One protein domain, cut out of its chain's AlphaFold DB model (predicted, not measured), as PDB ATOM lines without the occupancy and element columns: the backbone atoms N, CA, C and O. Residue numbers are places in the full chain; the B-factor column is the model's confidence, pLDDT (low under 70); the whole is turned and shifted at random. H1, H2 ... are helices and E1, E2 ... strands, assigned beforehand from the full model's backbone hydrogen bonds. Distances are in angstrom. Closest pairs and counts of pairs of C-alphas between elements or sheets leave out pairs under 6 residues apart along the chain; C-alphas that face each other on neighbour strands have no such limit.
ATOM      1  N   GLU A   4     155.611 211.715 164.238       79.94
ATOM      2  CA  GLU A   4     156.935 212.247 164.596       79.94
ATOM      3  C   GLU A   4     156.808 213.547 165.393       79.94
ATOM      4  O   GLU A   4     157.588 213.772 166.310       79.94
ATOM      5  N   LEU A   5     155.759 214.338 165.133       83.56
ATOM      6  CA  LEU A   5     155.476 215.560 165.893       83.56
ATOM      7  C   LEU A   5     155.196 215.283 167.375       83.56
ATOM      8  O   LEU A   5     155.350 216.176 168.200       83.56
ATOM      9  N   PHE A   6     154.755 214.068 167.709       82.88
ATOM     10  CA  PHE A   6     154.480 213.657 169.086       82.88
ATOM     11  C   PHE A   6     155.643 212.871 169.717       82.88
ATOM     12  O   PHE A   6     155.616 212.663 170.929       82.88
ATOM     13  N   ASP A   7     156.638 212.442 168.930       78.81
ATOM     14  CA  ASP A   7     157.837 211.722 169.402       78.81
ATOM     15  C   ASP A   7     159.014 212.678 169.672       78.81
ATOM     16  O   ASP A   7     159.854 212.403 170.528       78.81
ATOM     17  N   ASP A   8     159.063 213.811 168.968       83.62
ATOM     18  CA  ASP A   8     160.098 214.834 169.116       83.62
ATOM     19  C   ASP A   8     159.804 215.779 170.303       83.62
ATOM     20  O   ASP A   8     158.680 216.254 170.487       83.62
ATOM     21  N   GLN A   9     160.820 216.043 171.131       85.75
ATOM     22  CA  GLN A   9     160.712 216.912 172.308       85.75
ATOM     23  C   GLN A   9     160.531 218.390 171.947       85.75
ATOM     24  O   GLN A   9     159.878 219.111 172.701       85.75
ATOM     25  N   ASP A  10     161.058 218.832 170.805       91.19
ATOM     26  CA  ASP A  10     160.946 220.217 170.348       91.19
ATOM     27  C   ASP A  10     159.514 220.522 169.896       91.19
ATOM     28  O   ASP A  10     158.981 221.605 170.151       91.19
ATOM     29  N   THR A  11     158.852 219.549 169.259       87.94
ATOM     30  CA  THR A  11     157.462 219.691 168.806       87.94
ATOM     31  C   THR A  11     156.434 219.236 169.844       87.94
ATOM     32  O   THR A  11     155.285 219.677 169.782       87.94
ATOM     33  N   ASN A  12     156.822 218.410 170.822       88.06
ATOM     34  CA  ASN A  12     155.966 217.934 171.914       88.06
ATOM     35  C   ASN A  12     156.558 218.201 173.317       88.06
ATOM     36  O   ASN A  12     156.727 217.271 174.113       88.06
ATOM     37  N   PRO A  13     156.819 219.470 173.684       91.31
ATOM     38  CA  PRO A  13     157.514 219.812 174.930       91.31
ATOM     39  C   PRO A  13     156.730 219.439 176.197       91.31
ATOM     40  O   PRO A  13     157.311 219.259 177.263       91.31
ATOM     41  N   ASN A  14     155.406 219.298 176.086       92.50
ATOM     42  CA  ASN A  14     154.518 218.958 177.201       92.50
ATOM     43  C   ASN A  14     154.129 217.468 177.238       92.50
ATOM     44  O   ASN A  14     153.299 217.078 178.058       92.50
ATOM     45  N   GLY A  15     154.688 216.631 176.354       87.44
ATOM     46  CA  GLY A  15     154.469 215.182 176.373       87.44
ATOM     47  C   GLY A  15     153.030 214.743 176.075       87.44
ATOM     48  O   GLY A  15     152.542 213.779 176.665       87.44
ATOM     49  N   ALA A  16     152.332 215.433 175.171       87.75
ATOM     50  CA  ALA A  16     151.017 215.017 174.699       87.75
ATOM     51  C   ALA A  16     151.068 213.589 174.125       87.75
ATOM     52  O   ALA A  16     151.965 213.245 173.354       87.75
ATOM     53  N   CYS A  17     150.093 212.756 174.493       84.75
ATOM     54  CA  CYS A  17     150.013 211.362 174.066       84.75
ATOM     55  C   CYS A  17     148.978 211.203 172.947       84.75
ATOM     56  O   CYS A  17     147.801 211.511 173.140       84.75
ATOM     57  N   ILE A  18     149.406 210.695 171.787       84.19
ATOM     58  CA  ILE A  18     148.509 210.366 170.678       84.19
ATOM     59  C   ILE A  18     148.010 208.922 170.800       84.19
ATOM     60  O   ILE A  18     148.790 207.972 170.840       84.19
ATOM     61  N   ILE A  19     146.688 208.755 170.832       86.81
ATOM     62  CA  ILE A  19     146.024 207.448 170.817       86.81
ATOM     63  C   ILE A  19     145.200 207.371 169.539       86.81
ATOM     64  O   ILE A  19     144.308 208.187 169.317       86.81
ATOM     65  N   PHE A  20     145.501 206.391 168.694       86.06
ATOM     66  CA  PHE A  20     144.802 206.189 167.431       86.06
ATOM     67  C   PHE A  20     144.649 204.699 167.127       86.06
ATOM     68  O   PHE A  20     145.350 203.853 167.682       86.06
ATOM     69  N   SER A  21     143.725 204.382 166.225       85.69
ATOM     70  CA  SER A  21     143.560 203.049 165.652       85.69
ATOM     71  C   SER A  21     143.738 203.122 164.138       85.69
ATOM     72  O   SER A  21     143.394 204.112 163.496       85.69
ATOM     73  N   THR A  22     144.323 202.081 163.555       85.00
ATOM     74  CA  THR A  22     144.531 201.977 162.110       85.00
ATOM     75  C   THR A  22     144.443 200.518 161.682       85.00
ATOM     76  O   THR A  22     144.747 199.620 162.465       85.00
ATOM     77  N   HIS A  23     144.030 200.291 160.438       82.00
ATOM     78  CA  HIS A  23     144.140 198.995 159.768       82.00
ATOM     79  C   HIS A  23     145.320 198.949 158.778       82.00
ATOM     80  O   HIS A  23     145.596 197.891 158.221       82.00
ATOM     81  N   TYR A  24     146.022 200.072 158.572       82.38
ATOM     82  CA  TYR A  24     147.232 200.153 157.752       82.38
ATOM     83  C   TYR A  24     148.434 199.637 158.539       82.38
ATOM     84  O   TYR A  24     148.910 200.289 159.475       82.38
ATOM     85  N   ALA A  25     148.910 198.453 158.170       77.56
ATOM     86  CA  ALA A  25     149.995 197.767 158.860       77.56
ATOM     87  C   ALA A  25     151.347 198.479 158.669       77.56
ATOM     88  O   ALA A  25     152.202 198.429 159.548       77.56
ATOM     89  N   GLU A  26     151.517 199.192 157.558       79.69
ATOM     90  CA  GLU A  26     152.711 199.955 157.187       79.69
ATOM     91  C   GLU A  26     153.029 201.046 158.214       79.69
ATOM     92  O   GLU A  26     154.193 201.322 158.490       79.69
ATOM     93  N   ILE A  27     152.002 201.620 158.854       80.88
ATOM     94  CA  ILE A  27     152.172 202.626 159.913       80.88
ATOM     95  C   ILE A  27     152.978 202.057 161.092       80.88
ATOM     96  O   ILE A  27     153.769 202.775 161.703       80.88
ATOM     97  N   LEU A  28     152.839 200.759 161.387       78.25
ATOM     98  CA  LEU A  28     153.546 200.100 162.489       78.25
ATOM     99  C   LEU A  28     155.065 200.091 162.295       78.25
ATOM    100  O   LEU A  28     155.810 200.043 163.279       78.25
ATOM    101  N   ASP A  29     155.545 200.138 161.054       77.06
ATOM    102  CA  ASP A  29     156.979 200.156 160.769       77.06
ATOM    103  C   ASP A  29     157.624 201.485 161.165       77.06
ATOM    104  O   ASP A  29     158.760 201.483 161.637       77.06
ATOM    105  N   PHE A  30     156.874 202.588 161.085       77.56
ATOM    106  CA  PHE A  30     157.329 203.919 161.493       77.56
ATOM    107  C   PHE A  30     157.316 204.116 163.018       77.56
ATOM    108  O   PHE A  30     158.029 204.970 163.540       77.56
ATOM    109  N   ILE A  31     156.555 203.306 163.763       76.19
ATOM    110  CA  ILE A  31     156.514 203.373 165.230       76.19
ATOM    111  C   ILE A  31     157.780 202.732 165.816       76.19
ATOM    112  O   ILE A  31     157.982 201.516 165.723       76.19
ATOM    113  N   ARG A  32     158.630 203.524 166.477       66.75
ATOM    114  CA  ARG A  32     159.874 203.032 167.100       66.75
ATOM    115  C   ARG A  32     159.635 202.147 168.331       66.75
ATOM    116  O   ARG A  32     160.343 201.158 168.518       66.75
ATOM    117  N   ARG A  33     158.619 202.449 169.145       66.06
ATOM    118  CA  ARG A  33     158.332 201.757 170.417       66.06
ATOM    119  C   ARG A  33     157.280 200.646 170.271       66.06
ATOM    120  O   ARG A  33     156.135 200.901 169.912       66.06
ATOM    121  N   LYS A  34     157.671 199.392 170.540       59.28
ATOM    122  CA  LYS A  34     156.821 198.184 170.384       59.28
ATOM    123  C   LYS A  34     155.852 197.943 171.548       59.28
ATOM    124  O   LYS A  34     154.864 197.235 171.386       59.28
ATOM    125  N   ASP A  35     156.149 198.505 172.714       61.88
ATOM    126  CA  ASP A  35     155.396 198.380 173.967       61.88
ATOM    127  C   ASP A  35     154.031 199.092 173.936       61.88
ATOM    128  O   ASP A  35     153.155 198.760 174.736       61.88
ATOM    129  N   ASN A  36     153.819 199.974 172.953       68.88
ATOM    130  CA  ASN A  36     152.611 200.789 172.810       68.88
ATOM    131  C   ASN A  36     151.654 200.307 171.706       68.88
ATOM    132  O   ASN A  36     150.664 200.978 171.419       68.88
ATOM    133  N   VAL A  37     151.924 199.159 171.073       79.62
ATOM    134  CA  VAL A  37     151.084 198.639 169.984       79.62
ATOM    135  C   VAL A  37     150.130 197.560 170.496       79.62
ATOM    136  O   VAL A  37     150.551 196.504 170.979       79.62
ATOM    137  N   TYR A  38     148.834 197.820 170.326       83.19
ATOM    138  CA  TYR A  38     147.745 196.906 170.660       83.19
ATOM    139  C   TYR A  38     147.059 196.426 169.385       83.19
ATOM    140  O   TYR A  38     146.724 197.216 168.506       83.19
ATOM    141  N   ILE A  39     146.832 195.122 169.302       82.38
ATOM    142  CA  ILE A  39     146.106 194.479 168.215       82.38
ATOM    143  C   ILE A  39     144.710 194.155 168.717       82.38
ATOM    144  O   ILE A  39     144.546 193.482 169.736       82.38
ATOM    145  N   THR A  40     143.708 194.617 167.981       83.88
ATOM    146  CA  THR A  40     142.307 194.295 168.224       83.88
ATOM    147  C   THR A  40     141.848 193.215 167.248       83.88
ATOM    148  O   THR A  40     142.163 193.259 166.058       83.88
ATOM    149  N   ARG A  41     141.107 192.214 167.734       79.88
ATOM    150  CA  ARG A  41     140.507 191.166 166.893       79.88
ATOM    151  C   ARG A  41     139.059 190.936 167.261       79.88
ATOM    152  O   ARG A  41     138.715 190.886 168.442       79.88
ATOM    153  N   LYS A  42     138.233 190.728 166.240       78.38
ATOM    154  CA  LYS A  42     136.837 190.332 166.399       78.38
ATOM    155  C   LYS A  42     136.709 188.829 166.165       78.38
ATOM    156  O   LYS A  42     136.874 188.375 165.036       78.38
ATOM    157  N   THR A  43     136.370 188.083 167.211       74.56
ATOM    158  CA  THR A  43     136.159 186.629 167.147       74.56
ATOM    159  C   THR A  43     134.799 186.311 167.753       74.56
ATOM    160  O   THR A  43     134.510 186.729 168.871       74.56
ATOM    161  N   ASP A  44     133.944 185.626 166.993       72.94
ATOM    162  CA  ASP A  44     132.630 185.135 167.437       72.94
ATOM    163  C   ASP A  44     131.751 186.197 168.133       72.94
ATOM    164  O   ASP A  44     131.066 185.938 169.115       72.94
ATOM    165  N   GLY A  45     131.788 187.434 167.621       75.88
ATOM    166  CA  GLY A  45     131.005 188.566 168.140       75.88
ATOM    167  C   GLY A  45     131.664 189.343 169.285       75.88
ATOM    168  O   GLY A  45     131.191 190.425 169.617       75.88
ATOM    169  N   SER A  46     132.784 188.858 169.825       73.56
ATOM    170  CA  SER A  46     133.544 189.509 170.897       73.56
ATOM    171  C   SER A  46     134.771 190.263 170.373       73.56
ATOM    172  O   SER A  46     135.395 189.857 169.386       73.56
ATOM    173  N   LEU A  47     135.112 191.377 171.027       83.06
ATOM    174  CA  LEU A  47     136.336 192.137 170.773       83.06
ATOM    175  C   LEU A  47     137.415 191.692 171.764       83.06
ATOM    176  O   LEU A  47     137.229 191.786 172.974       83.06
ATOM    177  N   SER A  48     138.551 191.246 171.244       83.81
ATOM    178  CA  SER A  48     139.741 190.912 172.027       83.81
ATOM    179  C   SER A  48     140.862 191.903 171.727       83.81
ATOM    180  O   SER A  48     140.977 192.396 170.603       83.81
ATOM    181  N   VAL A  49     141.675 192.205 172.739       84.38
ATOM    182  CA  VAL A  49     142.822 193.115 172.638       84.38
ATOM    183  C   VAL A  49     144.065 192.385 173.127       84.38
ATOM    184  O   VAL A  49     144.035 191.717 174.159       84.38
ATOM    185  N   SER A  50     145.167 192.483 172.393       81.19
ATOM    186  CA  SER A  50     146.426 191.817 172.738       81.19
ATOM    187  C   SER A  50     147.616 192.712 172.410       81.19
ATOM    188  O   SER A  50     147.586 193.469 171.442       81.19
ATOM    189  N   LYS A  51     148.667 192.669 173.236       79.94
ATOM    190  CA  LYS A  51     149.886 193.461 173.004       79.94
ATOM    191  C   LYS A  51     150.729 192.812 171.912       79.94
ATOM    192  O   LYS A  51     151.015 191.618 171.997       79.94
ATOM    193  N   LEU A  52     151.216 193.603 170.955       76.38
ATOM    194  CA  LEU A  52     152.093 193.102 169.891       76.38
ATOM    195  C   LEU A  52     153.364 192.442 170.455       76.38
ATOM    196  O   LEU A  52     153.795 191.409 169.953       76.38
ATOM    197  N   SER A  53     153.930 192.988 171.534       73.31
ATOM    198  CA  SER A  53     155.115 192.436 172.206       73.31
ATOM    199  C   SER A  53     154.888 191.076 172.878       73.31
ATOM    200  O   SER A  53     155.835 190.309 173.040       73.31
ATOM    201  N   ALA A  54     153.651 190.762 173.274       73.25
ATOM    202  CA  ALA A  54     153.317 189.467 173.864       73.25
ATOM    203  C   ALA A  54     153.224 188.370 172.795       73.25
ATOM    204  O   ALA A  54     153.574 187.220 173.054       73.25
ATOM    205  N   GLU A  55     152.779 188.736 171.594       68.88
ATOM    206  CA  GLU A  55     152.590 187.803 170.484       68.88
ATOM    207  C   GLU A  55     153.823 187.669 169.588       68.88
ATOM    208  O   GLU A  55     154.008 186.638 168.942       68.88
ATOM    209  N   CYS A  56     154.703 188.671 169.577       63.47
ATOM    210  CA  CYS A  56     155.913 188.650 168.776       63.47
ATOM    211  C   CYS A  56     157.163 189.007 169.580       63.47
ATOM    212  O   CYS A  56     157.377 190.152 169.973       63.47
ATOM    213  N   ARG A  57     158.033 188.004 169.755       60.69
ATOM    214  CA  ARG A  57     159.358 188.150 170.378       60.69
ATOM    215  C   ARG A  57     160.490 188.412 169.374       60.69
ATOM    216  O   ARG A  57     161.608 188.680 169.799       60.69
ATOM    217  N   ARG A  58     160.234 188.306 168.062       61.28
ATOM    218  CA  ARG A  58     161.248 188.491 167.008       61.28
ATOM    219  C   ARG A  58     161.388 189.970 166.646       61.28
ATOM    220  O   ARG A  58     160.395 190.652 166.393       61.28
ATOM    221  N   ASN A  59     162.619 190.478 166.657       59.28
ATOM    222  CA  ASN A  59     162.903 191.906 166.472       59.28
ATOM    223  C   ASN A  59     163.423 192.281 165.080       59.28
ATOM    224  O   ASN A  59     163.461 193.465 164.765       59.28
ATOM    225  N   ASP A  60     163.768 191.280 164.285       58.84
ATOM    226  CA  ASP A  60     164.430 191.319 162.983       58.84
ATOM    227  C   ASP A  60     163.466 191.392 161.784       58.84
ATOM    228  O   ASP A  60     163.903 191.538 160.646       58.84
ATOM    229  N   ILE A  61     162.154 191.327 162.026       68.12
ATOM    230  CA  ILE A  61     161.109 191.329 160.991       68.12
ATOM    231  C   ILE A  61     160.310 192.637 161.072       68.12
ATOM    232  O   ILE A  61     160.039 193.139 162.171       68.12
ATOM    233  N   LYS A  62     159.917 193.190 159.914       69.94
ATOM    234  CA  LYS A  62     159.035 194.366 159.840       69.94
ATOM    235  C   LYS A  62     157.711 194.089 160.552       69.94
ATOM    236  O   LYS A  62     157.177 192.981 160.500       69.94
ATOM    237  N   LYS A  63     157.174 195.094 161.245       73.62
ATOM    238  CA  LYS A  63     155.942 194.933 162.035       73.62
ATOM    239  C   LYS A  63     154.730 194.805 161.119       73.62
ATOM    240  O   LYS A  63     153.818 194.050 161.449       73.62
ATOM    241  N   SER A  64     154.754 195.499 159.982       73.19
ATOM    242  CA  SER A  64     153.767 195.358 158.913       73.19
ATOM    243  C   SER A  64     153.700 193.918 158.408       73.19
ATOM    244  O   SER A  64     152.640 193.298 158.470       73.19
ATOM    245  N   ASP A  65     154.846 193.348 158.029       71.44
ATOM    246  CA  ASP A  65     154.951 191.961 157.574       71.44
ATOM    247  C   ASP A  65     154.446 190.996 158.641       71.44
ATOM    248  O   ASP A  65     153.693 190.087 158.331       71.44
ATOM    249  N   LEU A  66     154.775 191.218 159.914       72.81
ATOM    250  CA  LEU A  66     154.345 190.336 160.996       72.81
ATOM    251  C   LEU A  66     152.837 190.398 161.279       72.81
ATOM    252  O   LEU A  66     152.219 189.397 161.659       72.81
ATOM    253  N   PHE A  67     152.245 191.576 161.092       71.69
ATOM    254  CA  PHE A  67     150.805 191.784 161.175       71.69
ATOM    255  C   PHE A  67     150.074 191.113 160.001       71.69
ATOM    256  O   PHE A  67     149.035 190.476 160.195       71.69
ATOM    257  N   LEU A  68     150.642 191.214 158.796       66.44
ATOM    258  CA  LEU A  68     150.086 190.688 157.547       66.44
ATOM    259  C   LEU A  68     150.318 189.180 157.364       66.44
ATOM    260  O   LEU A  68     149.466 188.490 156.806       66.44
ATOM    261  N   SER A  69     151.427 188.632 157.868       60.22
ATOM    262  CA  SER A  69     151.872 187.251 157.632       60.22
ATOM    263  C   SER A  69     151.084 186.195 158.412       60.22
ATOM    264  O   SER A  69     151.567 185.080 158.605       60.22
ATOM    265  N   ASN A  70     149.875 186.516 158.885       55.84
ATOM    266  CA  ASN A  70     148.998 185.591 159.604       55.84
ATOM    267  C   ASN A  70     149.616 185.030 160.908       55.84
ATOM    268  O   ASN A  70     149.140 184.027 161.442       55.84
ATOM    269  N   CYS A  71     150.655 185.683 161.458       48.62
ATOM    270  CA  CYS A  71     151.199 185.351 162.784       48.62
ATOM    271  C   CYS A  71     150.165 185.633 163.894       48.62
ATOM    272  O   CYS A  71     150.219 185.074 164.986       48.62
ATOM    273  N   LEU A  72     149.174 186.466 163.569       53.97
ATOM    274  CA  LEU A  72     148.052 186.877 164.389       53.97
ATOM    275  C   LEU A  72     146.798 186.130 163.909       53.97
ATOM    276  O   LEU A  72     146.065 186.638 163.064       53.97
ATOM    277  N   ARG A  73     146.539 184.916 164.418       53.34
ATOM    278  CA  ARG A  73     145.325 184.142 164.070       53.34
ATOM    279  C   ARG A  73     144.076 185.047 164.110       53.34
ATOM    280  O   ARG A  73     143.801 185.648 165.144       53.34
ATOM    281  N   GLY A  74     143.328 185.134 163.005       52.16
ATOM    282  CA  GLY A  74     142.054 185.872 162.925       52.16
ATOM    283  C   GLY A  74     142.039 187.152 162.076       52.16
ATOM    284  O   GLY A  74     140.975 187.749 161.954       52.16
ATOM    285  N   THR A  75     143.158 187.569 161.473       52.47
ATOM    286  CA  THR A  75     143.195 188.721 160.541       52.47
ATOM    287  C   THR A  75     142.998 188.331 159.071       52.47
ATOM    288  O   THR A  75     142.598 189.167 158.264       52.47
ATOM    289  N   ALA A  76     143.217 187.062 158.715       56.53
ATOM    290  CA  ALA A  76     142.965 186.548 157.370       56.53
ATOM    291  C   ALA A  76     141.507 186.063 157.211       56.53
ATOM    292  O   ALA A  76     140.989 185.391 158.116       56.53
ATOM    293  N   PRO A  77     140.845 186.317 156.062       58.94
ATOM    294  CA  PRO A  77     139.571 185.680 155.743       58.94
ATOM    295  C   PRO A  77     139.729 184.160 155.833       58.94
ATOM    296  O   PRO A  77     140.722 183.605 155.353       58.94
ATOM    297  N   LYS A  78     138.768 183.459 156.449       67.19
ATOM    298  CA  LYS A  78     138.860 181.996 156.574       67.19
ATOM    299  C   LYS A  78     138.951 181.406 155.161       67.19
ATOM    300  O   LYS A  78     138.138 181.756 154.311       67.19
ATOM    301  N   PHE A  79     139.881 180.480 154.909       67.94
ATOM    302  CA  PHE A  79     140.070 179.837 153.593       67.94
ATOM    303  C   PHE A  79     138.748 179.367 152.960       67.94
ATOM    304  O   PHE A  79     138.497 179.576 151.776       67.94
ATOM    305  N   ARG A  80     137.852 178.816 153.788       72.31
ATOM    306  CA  ARG A  80     136.506 178.389 153.388       72.31
ATOM    307  C   ARG A  80     135.631 179.538 152.871       72.31
ATOM    308  O   ARG A  80     134.886 179.341 151.926       72.31
ATOM    309  N   GLN A  81     135.727 180.732 153.453       75.69
ATOM    310  CA  GLN A  81     134.998 181.910 152.975       75.69
ATOM    311  C   GLN A  81     135.528 182.385 151.620       75.69
ATOM    312  O   GLN A  81     134.730 182.736 150.760       75.69
ATOM    313  N   ILE A  82     136.849 182.337 151.405       79.12
ATOM    314  CA  ILE A  82     137.437 182.653 150.095       79.12
ATOM    315  C   ILE A  82     136.991 181.635 149.043       79.12
ATOM    316  O   ILE A  82     136.623 182.036 147.940       79.12
ATOM    317  N   GLN A  83     136.964 180.338 149.372       84.25
ATOM    318  CA  GLN A  83     136.475 179.341 148.417       84.25
ATOM    319  C   GLN A  83     134.993 179.473 148.112       84.25
ATOM    320  O   GLN A  83     134.624 179.476 146.942       84.25
ATOM    321  N   ASN A  84     134.161 179.679 149.131       87.06
ATOM    322  CA  ASN A  84     132.740 179.920 148.918       87.06
ATOM    323  C   ASN A  84     132.525 181.147 148.021       87.06
ATOM    324  O   ASN A  84     131.732 181.088 147.090       87.06
ATOM    325  N   LEU A  85     133.269 182.237 148.248       87.06
ATOM    326  CA  LEU A  85     133.195 183.428 147.401       87.06
ATOM    327  C   LEU A  85     133.590 183.117 145.951       87.06
ATOM    328  O   LEU A  85     132.899 183.535 145.024       87.06
ATOM    329  N   LYS A  86     134.673 182.358 145.745       88.44
ATOM    330  CA  LYS A  86     135.109 181.930 144.411       88.44
ATOM    331  C   LYS A  86     134.027 181.104 143.711       88.44
ATOM    332  O   LYS A  86     133.735 181.353 142.544       88.44
ATOM    333  N   GLU A  87     133.417 180.159 144.418       90.19
ATOM    334  CA  GLU A  87     132.324 179.333 143.899       90.19
ATOM    335  C   GLU A  87     131.099 180.174 143.531       90.19
ATOM    336  O   GLU A  87     130.588 180.031 142.421       90.19
ATOM    337  N   THR A  88     130.675 181.096 144.404       91.56
ATOM    338  CA  THR A  88     129.556 182.012 144.139       91.56
ATOM    339  C   THR A  88     129.815 182.865 142.899       91.56
ATOM    340  O   THR A  88     128.966 182.933 142.015       91.56
ATOM    341  N   ILE A  89     131.008 183.457 142.777       91.56
ATOM    342  CA  ILE A  89     131.379 184.256 141.600       91.56
ATOM    343  C   ILE A  89     131.353 183.391 140.333       91.56
ATOM    344  O   ILE A  89     130.797 183.798 139.313       91.56
ATOM    345  N   CYS A  90     131.909 182.177 140.379       90.12
ATOM    346  CA  CYS A  90     131.877 181.263 139.237       90.12
ATOM    347  C   CYS A  90     130.450 180.860 138.839       90.12
ATOM    348  O   CYS A  90     130.180 180.709 137.646       90.12
ATOM    349  N   GLN A  91     129.547 180.667 139.802       90.19
ATOM    350  CA  GLN A  91     128.142 180.360 139.529       90.19
ATOM    351  C   GLN A  91     127.417 181.546 138.891       90.19
ATOM    352  O   GLN A  91     126.748 181.360 137.877       90.19
ATOM    353  N   GLU A  92     127.608 182.759 139.408       89.75
ATOM    354  CA  GLU A  92     126.999 183.967 138.843       89.75
ATOM    355  C   GLU A  92     127.488 184.249 137.417       89.75
ATOM    356  O   GLU A  92     126.683 184.511 136.525       89.75
ATOM    357  N   ILE A  93     128.787 184.086 137.148       88.44
ATOM    358  CA  ILE A  93     129.337 184.236 135.791       88.44
ATOM    359  C   ILE A  93     128.750 183.188 134.832       88.44
ATOM    360  O   ILE A  93     128.440 183.504 133.684       88.44
ATOM    361  N   LYS A  94     128.570 181.938 135.282       85.44
ATOM    362  CA  LYS A  94     127.913 180.895 134.474       85.44
ATOM    363  C   LYS A  94     126.445 181.221 134.212       85.44
ATOM    364  O   LYS A  94     125.969 180.960 133.114       85.44
ATOM    365  N   ARG A  95     125.749 181.803 135.190       81.12
ATOM    366  CA  ARG A  95     124.342 182.207 135.085       81.12
ATOM    367  C   ARG A  95     124.134 183.379 134.123       81.12
ATOM    368  O   ARG A  95     123.090 183.462 133.491       81.12
ATOM    369  N   GLN A  96     125.121 184.267 134.010       75.75
ATOM    370  CA  GLN A  96     125.091 185.431 133.120       75.75
ATOM    371  C   GLN A  96     125.640 185.158 131.716       75.75
ATOM    372  O   GLN A  96     125.556 186.036 130.860       75.75
ATOM    373  N   ARG A  97     126.198 183.968 131.442       65.12
ATOM    374  CA  ARG A  97     126.589 183.605 130.076       65.12
ATOM    375  C   ARG A  97     125.325 183.380 129.239       65.12
ATOM    376  O   ARG A  97     124.616 182.410 129.510       65.12
TER     377      ARG A  97
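This is residues 4 to 97 of the 101 residues of an uncharacterized protein of Eubacterium pyruvativorans (UniProt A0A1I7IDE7). A small, loose body built round the two-stranded hairpin E1-E2 and the short helices H2, H3 and H4 has one long helix, H5, sticking out from it as a free arm with residues 77 to 97, while H1 and the loop after it lie toward the opposite end. The arm adds much of the length. The printed part has 94 residues with five named helices and two named strands, in the order H1, H2, E1, E2, H3, H4, H5; the sheet is E1 - E2, antiparallel, and the class is mixed, helices and strands. The whole is extended, with a radius of gyration of the C-alphas of 19.1 A and spans of 65 by 29 by 27 A.

Find C-alpha 4 at (156.935, 212.247, 164.596); there H1 begins, residues 4 to 7. Residues 8 to 26 hold no named element, and H2 follows at residues 27 to 30. Look next at C-alpha 38, (147.745, 196.906, 170.660), where E1 begins; it covers residues 38 to 43, 15.9 A long. E2, residues 46 to 51, measures 16.9 A. H3 takes residues 52 to 55 and H4 residues 63 to 68, the latter 8.5 A long. H5, residues 79 to 96, measures 26.0 A and ends at C-alpha 96, (125.091, 185.431, 133.120).

Start with H1, which is apart from each of the other named elements. Further on, H2 touches H4; their closest C-alphas, those of Asp 29 and Lys 63, are 5.5 A apart. E1 and E2 form a hairpin over a tight link, antiparallel at 153 degrees between their directions. Look there for N 39 and O 50, 2.8 A apart, and N 48 and O 41, also 2.8 A, both within hydrogen-bond range. A tight link joins E2 to H3, and the closest C-alphas of E1 and H3, those of Tyr 38 and Leu 52, are 5.8 A apart. H5 is apart from each of the other named elements. In H4 and H5 every O i to N i+4 pair is within hydrogen-bond range; H1, H2 and H3 are too short for such a pair, and each has its one O i to N i+3 pair within range.

The two C-alphas farthest apart, those of Pro 13 and Arg 97, are 65.4 A apart. Without residues 77 to 97 the body has 73 residues and spans 43 by 30 by 20 A. The printed part has no cut, and the link from H1 to H2, with 19 residues, is long. The mean pLDDT of the printed part is 76.2; look for values under 70 at residues 32 to 36, 55 to 62, 68 to 79 and 97.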